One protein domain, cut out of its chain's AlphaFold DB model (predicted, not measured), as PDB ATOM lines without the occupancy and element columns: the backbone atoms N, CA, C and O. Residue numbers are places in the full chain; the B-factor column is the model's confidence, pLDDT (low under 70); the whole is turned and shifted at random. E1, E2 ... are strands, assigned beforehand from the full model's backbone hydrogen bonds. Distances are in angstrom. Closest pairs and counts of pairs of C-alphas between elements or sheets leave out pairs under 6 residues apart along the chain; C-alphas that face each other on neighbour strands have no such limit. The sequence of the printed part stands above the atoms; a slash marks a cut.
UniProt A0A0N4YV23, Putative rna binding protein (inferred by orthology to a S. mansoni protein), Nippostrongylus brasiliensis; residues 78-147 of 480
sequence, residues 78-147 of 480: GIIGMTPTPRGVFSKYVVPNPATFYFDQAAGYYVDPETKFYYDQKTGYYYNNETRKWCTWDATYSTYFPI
ATOM      1  N   GLY A  78     471.806 445.911 324.752       82.06
ATOM      2  CA  GLY A  78     471.886 445.381 326.120       82.06
ATOM      3  C   GLY A  78     472.216 443.884 326.230       82.06
ATOM      4  O   GLY A  78     472.226 443.352 327.339       82.06
ATOM      5  N   ILE A  79     472.481 443.177 325.123       88.44
ATOM      6  CA  ILE A  79     472.758 441.732 325.125       88.44
ATOM      7  C   ILE A  79     474.203 441.454 325.573       88.44
ATOM      8  O   ILE A  79     475.156 441.973 324.994       88.44
ATOM      9  N   ILE A  80     474.361 440.576 326.569       88.50
ATOM     10  CA  ILE A  80     475.649 440.109 327.124       88.50
ATOM     11  C   ILE A  80     475.949 438.631 326.829       88.50
ATOM     12  O   ILE A  80     476.995 438.125 327.227       88.50
ATOM     13  N   GLY A  81     475.045 437.911 326.159       88.12
ATOM     14  CA  GLY A  81     475.264 436.520 325.758       88.12
ATOM     15  C   GLY A  81     473.965 435.761 325.503       88.12
ATOM     16  O   GLY A  81     472.958 436.341 325.104       88.12
ATOM     17  N   MET A  82     473.977 434.456 325.770       89.94
ATOM     18  CA  MET A  82     472.798 433.585 325.724       89.94
ATOM     19  C   MET A  82     472.660 432.819 327.045       89.94
ATOM     20  O   MET A  82     473.656 432.549 327.714       89.94
ATOM     21  N   THR A  83     471.431 432.480 327.429       88.31
ATOM     22  CA  THR A  83     471.101 431.808 328.692       88.31
ATOM     23  C   THR A  83     470.176 430.607 328.433       88.31
ATOM     24  O   THR A  83     469.173 430.752 327.722       88.31
ATOM     25  N   PRO A  84     470.498 429.395 328.926       89.19
ATOM     26  CA  PRO A  84     469.625 428.234 328.797       89.19
ATOM     27  C   PRO A  84     468.489 428.313 329.825       89.19
ATOM     28  O   PRO A  84     468.729 428.438 331.025       89.19
ATOM     29  N   THR A  85     467.242 428.214 329.365       87.81
ATOM     30  CA  THR A  85     466.046 428.293 330.219       87.81
ATOM     31  C   THR A  85     465.128 427.083 329.996       87.81
ATOM     32  O   THR A  85     465.201 426.442 328.942       87.81
ATOM     33  N   PRO A  86     464.172 426.806 330.904       81.44
ATOM     34  CA  PRO A  86     463.161 425.765 330.703       81.44
ATOM     35  C   PRO A  86     462.254 425.956 329.471       81.44
ATOM     36  O   PRO A  86     461.567 425.014 329.084       81.44
ATOM     37  N   ARG A  87     462.227 427.151 328.854       78.62
ATOM     38  CA  ARG A  87     461.463 427.442 327.622       78.62
ATOM     39  C   ARG A  87     462.335 427.476 326.353       78.62
ATOM     40  O   ARG A  87     461.826 427.833 325.296       78.62
ATOM     41  N   GLY A  88     463.622 427.127 326.446       87.31
ATOM     42  CA  GLY A  88     464.603 427.219 325.357       87.31
ATOM     43  C   GLY A  88     465.786 428.131 325.697       87.31
ATOM     44  O   GLY A  88     465.917 428.602 326.827       87.31
ATOM     45  N   VAL A  89     466.664 428.387 324.725       88.50
ATOM     46  CA  VAL A  89     467.793 429.320 324.885       88.50
ATOM     47  C   VAL A  89     467.348 430.729 324.491       88.50
ATOM     48  O   VAL A  89     466.837 430.921 323.390       88.50
ATOM     49  N   PHE A  90     467.555 431.707 325.373       89.94
ATOM     50  CA  PHE A  90     467.210 433.118 325.150       89.94
ATOM     51  C   PHE A  90     468.461 434.001 325.194       89.94
ATOM     52  O   PHE A  90     469.494 433.596 325.731       89.94
ATOM     53  N   SER A  91     468.383 435.217 324.650       92.38
ATOM     54  CA  SER A  91     469.428 436.232 324.832       92.38
ATOM     55  C   SER A  91     469.536 436.615 326.310       92.38
ATOM     56  O   SER A  91     468.531 436.921 326.947       92.38
ATOM     57  N   LYS A  92     470.754 436.619 326.853       91.69
ATOM     58  CA  LYS A  92     471.042 437.149 328.188       91.69
ATOM     59  C   LYS A  92     471.318 438.644 328.065       91.69
ATOM     60  O   LYS A  92     472.113 439.030 327.211       91.69
ATOM     61  N   TYR A  93     470.717 439.464 328.919       92.94
ATOM     62  CA  TYR A  93     470.884 440.920 328.911       92.94
ATOM     63  C   TYR A  93     471.572 441.417 330.190       92.94
ATOM     64  O   TYR A  93     471.617 440.705 331.201       92.94
ATOM     65  N   VAL A  94     472.094 442.647 330.150       92.06
ATOM     66  CA  VAL A  94     472.439 443.425 331.352       92.06
ATOM     67  C   VAL A  94     471.208 443.513 332.265       92.06
ATOM     68  O   VAL A  94     470.071 443.487 331.794       92.06
ATOM     69  N   VAL A  95     471.416 443.599 333.582       91.12
ATOM     70  CA  VAL A  95     470.312 443.781 334.533       91.12
ATOM     71  C   VAL A  95     469.691 445.173 334.326       91.12
ATOM     72  O   VAL A  95     470.381 446.164 334.579       91.12
ATOM     73  N   PRO A  96     468.413 445.282 333.913       90.56
ATOM     74  CA  PRO A  96     467.762 446.563 333.690       90.56
ATOM     75  C   PRO A  96     467.717 447.385 334.975       90.56
ATOM     76  O   PRO A  96     467.381 446.885 336.052       90.56
ATOM     77  N   ASN A  97     468.018 448.672 334.843       89.31
ATOM     78  CA  ASN A  97     468.057 449.624 335.942       89.31
ATOM     79  C   ASN A  97     466.991 450.707 335.712       89.31
ATOM     80  O   ASN A  97     467.261 451.680 335.010       89.31
ATOM     81  N   PRO A  98     465.793 450.602 336.321       87.31
ATOM     82  CA  PRO A  98     464.718 451.574 336.108       87.31
ATOM     83  C   PRO A  98     465.083 453.030 336.425       87.31
ATOM     84  O   PRO A  98     464.422 453.947 335.953       87.31
ATOM     85  N   ALA A  99     466.158 453.264 337.187       89.00
ATOM     86  CA  ALA A  99     466.657 454.600 337.501       89.00
ATOM     87  C   ALA A  99     467.639 455.183 336.457       89.00
ATOM     88  O   ALA A  99     468.154 456.279 336.684       89.00
ATOM     89  N   THR A 100     467.925 454.478 335.355       89.62
ATOM     90  CA  THR A 100     468.635 455.014 334.171       89.62
ATOM     91  C   THR A 100     467.733 455.144 332.942       89.62
ATOM     92  O   THR A 100     468.197 455.584 331.893       89.62
ATOM     93  N   PHE A 101     466.451 454.780 333.047       93.56
ATOM     94  CA  PHE A 101     465.498 454.917 331.947       93.56
ATOM     95  C   PHE A 101     465.085 456.380 331.768       93.56
ATOM     96  O   PHE A 101     464.828 457.086 332.743       93.56
ATOM     97  N   TYR A 102     464.974 456.830 330.519       93.75
ATOM     98  CA  TYR A 102     464.441 458.155 330.201       93.75
ATOM     99  C   TYR A 102     462.950 458.059 329.873       93.75
ATOM    100  O   TYR A 102     462.494 457.059 329.328       93.75
ATOM    101  N   PHE A 103     462.167 459.081 330.214       95.44
ATOM    102  CA  PHE A 103     460.740 459.105 329.892       95.44
ATOM    103  C   PHE A 103     460.522 459.589 328.453       95.44
ATOM    104  O   PHE A 103     460.927 460.699 328.110       95.44
ATOM    105  N   ASP A 104     459.866 458.779 327.621       93.94
ATOM    106  CA  ASP A 104     459.414 459.186 326.290       93.94
ATOM    107  C   ASP A 104     458.003 459.781 326.396       93.94
ATOM    108  O   ASP A 104     457.011 459.076 326.595       93.94
ATOM    109  N   GLN A 105     457.917 461.103 326.244       91.12
ATOM    110  CA  GLN A 105     456.664 461.848 326.335       91.12
ATOM    111  C   GLN A 105     455.707 461.590 325.155       91.12
ATOM    112  O   GLN A 105     454.510 461.834 325.299       91.12
ATOM    113  N   ALA A 106     456.191 461.086 324.013       90.75
ATOM    114  CA  ALA A 106     455.341 460.720 322.880       90.75
ATOM    115  C   ALA A 106     454.700 459.337 323.074       90.75
ATOM    116  O   ALA A 106     453.533 459.148 322.735       90.75
ATOM    117  N   ALA A 107     455.442 458.386 323.652       87.38
ATOM    118  CA  ALA A 107     454.936 457.048 323.963       87.38
ATOM    119  C   ALA A 107     454.159 456.984 325.295       87.38
ATOM    120  O   ALA A 107     453.263 456.157 325.445       87.38
ATOM    121  N   GLY A 108     454.496 457.840 326.268       90.94
ATOM    122  CA  GLY A 108     453.943 457.810 327.627       90.94
ATOM    123  C   GLY A 108     454.565 456.744 328.540       90.94
ATOM    124  O   GLY A 108     454.026 456.473 329.616       90.94
ATOM    125  N   TYR A 109     455.691 456.158 328.127       93.81
ATOM    126  CA  TYR A 109     456.413 455.087 328.815       93.81
ATOM    127  C   TYR A 109     457.866 455.498 329.088       93.81
ATOM    128  O   TYR A 109     458.400 456.417 328.466       93.81
ATOM    129  N   TYR A 110     458.528 454.796 330.004       95.12
ATOM    130  CA  TYR A 110     459.978 454.902 330.158       95.12
ATOM    131  C   TYR A 110     460.671 454.061 329.083       95.12
ATOM    132  O   TYR A 110     460.114 453.067 328.630       95.12
ATOM    133  N   VAL A 111     461.880 454.431 328.674       95.06
ATOM    134  CA  VAL A 111     462.675 453.701 327.682       95.06
ATOM    135  C   VAL A 111     464.030 453.363 328.277       95.06
ATOM    136  O   VAL A 111     464.735 454.234 328.795       95.06
ATOM    137  N   ASP A 112     464.399 452.091 328.177       93.44
ATOM    138  CA  ASP A 112     465.735 451.637 328.537       93.44
ATOM    139  C   ASP A 112     466.770 452.130 327.504       93.44
ATOM    140  O   ASP A 112     466.649 451.802 326.315       93.44
ATOM    141  N   PRO A 113     467.802 452.904 327.902       90.81
ATOM    142  CA  PRO A 113     468.862 453.310 326.989       90.81
ATOM    143  C   PRO A 113     469.663 452.133 326.419       90.81
ATOM    144  O   PRO A 113     470.241 452.314 325.346       90.81
ATOM    145  N   GLU A 114     469.686 450.961 327.060       88.44
ATOM    146  CA  GLU A 114     470.414 449.786 326.567       88.44
ATOM    147  C   GLU A 114     469.562 448.936 325.615       88.44
ATOM    148  O   GLU A 114     469.866 448.872 324.425       88.44
ATOM    149  N   THR A 115     468.466 448.331 326.090       89.81
ATOM    150  CA  THR A 115     467.640 447.409 325.275       89.81
ATOM    151  C   THR A 115     466.667 448.088 324.314       89.81
ATOM    152  O   THR A 115     466.131 447.432 323.422       89.81
ATOM    153  N   LYS A 116     466.405 449.392 324.485       91.50
ATOM    154  CA  LYS A 116     465.340 450.146 323.791       91.50
ATOM    155  C   LYS A 116     463.924 449.596 324.020       91.50
ATOM    156  O   LYS A 116     463.011 449.922 323.261       91.50
ATOM    157  N   PHE A 117     463.716 448.780 325.054       94.31
ATOM    158  CA  PHE A 117     462.379 448.323 325.432       94.31
ATOM    159  C   PHE A 117     461.643 449.432 326.197       94.31
ATOM    160  O   PHE A 117     462.246 450.179 326.974       94.31
ATOM    161  N   TYR A 118     460.329 449.529 325.986       95.19
ATOM    162  CA  TYR A 118     459.478 450.483 326.697       95.19
ATOM    163  C   TYR A 118     459.024 449.875 328.030       95.19
ATOM    164  O   TYR A 118     458.318 448.872 328.047       95.19
ATOM    165  N   TYR A 119     459.420 450.470 329.148       95.19
ATOM    166  CA  TYR A 119     459.034 450.063 330.493       95.19
ATOM    167  C   TYR A 119     457.783 450.816 330.965       95.19
ATOM    168  O   TYR A 119     457.753 452.052 331.009       95.19
ATOM    169  N   ASP A 120     456.755 450.069 331.374       93.81
ATOM    170  CA  ASP A 120     455.593 450.625 332.059       93.81
ATOM    171  C   ASP A 120     455.773 450.571 333.580       93.81
ATOM    172  O   ASP A 120     455.693 449.519 334.216       93.81
ATOM    173  N   GLN A 121     455.921 451.752 334.176       89.81
ATOM    174  CA  GLN A 121     456.043 451.942 335.618       89.81
ATOM    175  C   GLN A 121     454.807 451.467 336.416       89.81
ATOM    176  O   GLN A 121     454.919 451.283 337.630       89.81
ATOM    177  N   LYS A 122     453.640 451.276 335.777       89.69
ATOM    178  CA  LYS A 122     452.393 450.838 336.435       89.69
ATOM    179  C   LYS A 122     452.271 449.316 336.531       89.69
ATOM    180  O   LYS A 122     451.855 448.817 337.573       89.69
ATOM    181  N   THR A 123     452.601 448.588 335.465       90.38
ATOM    182  CA  THR A 123     452.562 447.111 335.431       90.38
ATOM    183  C   THR A 123     453.892 446.457 335.800       90.38
ATOM    184  O   THR A 123     453.907 445.297 336.203       90.38
ATOM    185  N   GLY A 124     455.010 447.178 335.676       90.50
ATOM    186  CA  GLY A 124     456.356 446.622 335.803       90.50
ATOM    187  C   GLY A 124     456.797 445.792 334.589       90.50
ATOM    188  O   GLY A 124     457.807 445.091 334.672       90.50
ATOM    189  N   TYR A 125     456.048 445.845 333.484       94.12
ATOM    190  CA  TYR A 125     456.334 445.098 332.261       94.12
ATOM    191  C   TYR A 125     457.172 445.907 331.267       94.12
ATOM    192  O   TYR A 125     457.176 447.139 331.265       94.12
ATOM    193  N   TYR A 126     457.862 445.178 330.393       95.31
ATOM    194  CA  TYR A 126     458.718 445.704 329.338       95.31
ATOM    195  C   TYR A 126     458.122 445.335 327.982       95.31
ATOM    196  O   TYR A 126     457.902 444.158 327.709       95.31
ATOM    197  N   TYR A 127     457.872 446.306 327.115       95.06
ATOM    198  CA  TYR A 127     457.444 446.072 325.744       95.06
ATOM    199  C   TYR A 127     458.656 446.065 324.813       95.06
ATOM    200  O   TYR A 127     459.312 447.089 324.605       95.06
ATOM    201  N   ASN A 128     458.950 444.897 324.244       93.50
ATOM    202  CA  ASN A 128     459.976 444.751 323.222       93.50
ATOM    203  C   ASN A 128     459.412 445.251 321.881       93.50
ATOM    204  O   ASN A 128     458.499 444.648 321.317       93.50
ATOM    205  N   ASN A 129     459.974 446.348 321.368       89.56
ATOM    206  CA  ASN A 129     459.530 447.004 320.134       89.56
ATOM    207  C   ASN A 129     459.816 446.172 318.862       89.56
ATOM    208  O   ASN A 129     459.059 446.239 317.894       89.56
ATOM    209  N   GLU A 130     460.873 445.353 318.869       87.50
ATOM    210  CA  GLU A 130     461.259 444.488 317.744       87.50
ATOM    211  C   GLU A 130     460.290 443.304 317.594       87.50
ATOM    212  O   GLU A 130     459.788 443.034 316.504       87.50
ATOM    213  N   THR A 131     459.980 442.616 318.699       87.25
ATOM    214  CA  THR A 131     459.067 441.452 318.706       87.25
ATOM    215  C   THR A 131     457.600 441.821 318.934       87.25
ATOM    216  O   THR A 131     456.726 440.961 318.805       87.25
ATOM    217  N   ARG A 132     457.325 443.093 319.254       90.69
ATOM    218  CA  ARG A 132     456.003 443.675 319.554       90.69
ATOM    219  C   ARG A 132     455.240 442.963 320.675       90.69
ATOM    220  O   ARG A 132     454.012 442.873 320.638       90.69
ATOM    221  N   LYS A 133     455.968 442.457 321.671       92.12
ATOM    222  CA  LYS A 133     455.434 441.677 322.796       92.12
ATOM    223  C   LYS A 133     455.737 442.337 324.132       92.12
ATOM    224  O   LYS A 133     456.821 442.880 324.338       92.12
ATOM    225  N   TRP A 134     454.783 442.222 325.052       93.81
ATOM    226  CA  TRP A 134     455.023 442.451 326.471       93.81
ATOM    227  C   TRP A 134     455.871 441.319 327.044       93.81
ATOM    228  O   TRP A 134     455.680 440.155 326.697       93.81
ATOM    229  N   CYS A 135     456.785 441.668 327.937       94.75
ATOM    230  CA  CYS A 135     457.723 440.770 328.585       94.75
ATOM    231  C   CYS A 135     457.855 441.110 330.075       94.75
ATOM    232  O   CYS A 135     457.822 442.281 330.466       94.75
ATOM    233  N   THR A 136     458.096 440.098 330.907       94.44
ATOM    234  CA  THR A 136     458.647 440.291 332.255       94.44
ATOM    235  C   THR A 136     460.168 440.180 332.217       94.44
ATOM    236  O   THR A 136     460.724 439.448 331.400       94.44
ATOM    237  N   TRP A 137     460.850 440.887 333.117       94.06
ATOM    238  CA  TRP A 137     462.253 440.619 333.428       94.06
ATOM    239  C   TRP A 137     462.352 439.477 334.446       94.06
ATOM    240  O   TRP A 137     461.712 439.544 335.495       94.06
ATOM    241  N   ASP A 138     463.182 438.470 334.172       92.81
ATOM    242  CA  ASP A 138     463.583 437.462 335.157       92.81
ATOM    243  C   ASP A 138     465.076 437.603 335.478       92.81
ATOM    244  O   ASP A 138     465.954 437.303 334.660       92.81
ATOM    245  N   ALA A 139     465.357 438.032 336.709       90.75
ATOM    246  CA  ALA A 139     466.709 438.184 337.227       90.75
ATOM    247  C   ALA A 139     467.487 436.855 337.270       90.75
ATOM    248  O   ALA A 139     468.704 436.871 337.096       90.75
ATOM    249  N   THR A 140     466.796 435.719 337.439       91.81
ATOM    250  CA  THR A 140     467.382 434.378 337.617       91.81
ATOM    251  C   THR A 140     468.207 433.952 336.407       91.81
ATOM    252  O   THR A 140     469.341 433.501 336.547       91.81
ATOM    253  N   TYR A 141     467.653 434.132 335.205       89.38
ATOM    254  CA  TYR A 141     468.331 433.827 333.940       89.38
ATOM    255  C   TYR A 141     468.962 435.074 333.300       89.38
ATOM    256  O   TYR A 141     469.730 434.945 332.346       89.38
ATOM    257  N   SER A 142     468.642 436.263 333.830       93.62
ATOM    258  CA  SER A 142     468.945 437.586 333.273       93.62
ATOM    259  C   SER A 142     468.409 437.748 331.842       93.62
ATOM    260  O   SER A 142     469.148 438.061 330.909       93.62
ATOM    261  N   THR A 143     467.113 437.477 331.663       94.00
ATOM    262  CA  THR A 143     466.420 437.540 330.366       94.00
ATOM    263  C   THR A 143     465.034 438.159 330.493       94.00
ATOM    264  O   THR A 143     464.413 438.137 331.557       94.00
ATOM    265  N   TYR A 144     464.518 438.645 329.369       93.56
ATOM    266  CA  TYR A 144     463.110 438.979 329.212       93.56
ATOM    267  C   TYR A 144     462.335 437.752 328.724       93.56
ATOM    268  O   TYR A 144     462.710 437.147 327.718       93.56
ATOM    269  N   PHE A 145     461.250 437.391 329.410       93.50
ATOM    270  CA  PHE A 145     460.321 436.350 328.963       93.50
ATOM    271  C   PHE A 145     459.040 436.984 328.414       93.50
ATOM    272  O   PHE A 145     458.438 437.796 329.120       93.50
ATOM    273  N   PRO A 146     458.587 436.621 327.198       92.31
ATOM    274  CA  PRO A 146     457.343 437.143 326.649       92.31
ATOM    275  C   PRO A 146     456.133 436.656 327.452       92.31
ATOM    276  O   PRO A 146     456.025 435.479 327.801       92.31
ATOM    277  N   ILE A 147     455.214 437.581 327.708       89.44
ATOM    278  CA  ILE A 147     453.901 437.335 328.296       89.44
ATOM    279  C   ILE A 147     452.959 436.874 327.175       89.44
ATOM    280  O   ILE A 147     453.026 437.352 326.042       89.44
TER     281      ILE A 147
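AT A GLANCE: This is residues 78 to 147 of the 480 residues of the protein "Putative rna binding protein (inferred by orthology to a S. mansoni protein)" of Nippostrongylus brasiliensis (UniProt A0A0N4YV23). Small antiparallel units follow one another in an elongated row: the three-stranded meander E5 E6 E7, each strand the antiparallel neighbour of the one before, is in the middle, with the hairpin E3 and E4 toward one end and the hairpin E1 and E2 at the other. The unnamed residues 118 to 119 fill the place between E4 and E5. The printed part has 70 residues, no named helix and seven strands, E1 to E7 in chain order, which hold 32 residues, under half; the class is all strand. It is compact, with a radius of gyration of the C-alphas of 11.8 A, and spans 36 by 21 by 20 A.

HOW THE PARTS SIT: Begin at E1, residues 79 to 85, which forms an antiparallel hairpin with E2, residues 88 to 93; N 83 and O 90 are 2.8 A apart. Next, E3, residues 102 to 104, forms a hairpin with E4, residues 109 to 111; N 111 and O 102 are 2.8 A apart. Residues 118 to 119 pair antiparallel with residues 110 to 111 of E4 and with residues 126 to 127 of E5, residues 126 to 128. E6, residues 133 to 138, is the inner strand, staggered: its residues 133 to 135 pair with E5, N 135 to O 126 at 2.7 A, and residues 135 to 138 with E7, residues 143 to 146, N 136 to O 145 at 2.9 A. The closest C-alphas of E2 and E7, Lys 92 and Thr 143, are 5.1 A apart. E1 and E3 are apart.

IN THESE COORDINATES: Find C-alpha 79 at (472.758, 441.732, 325.125), where E1 begins its 15.9 A. E2 is 15.5 A long and E6 15.4 A. E7 ends at C-alpha 146, (457.343, 437.143, 326.649).

THE WHOLE: Look at Pro 86 and Gln 105 for the two C-alphas farthest apart, 36.9 A. The link from E4 to E5, residues 112 to 125, is long. The printed part has no cut, its mean pLDDT is 91.0, and no printed residue is under 70.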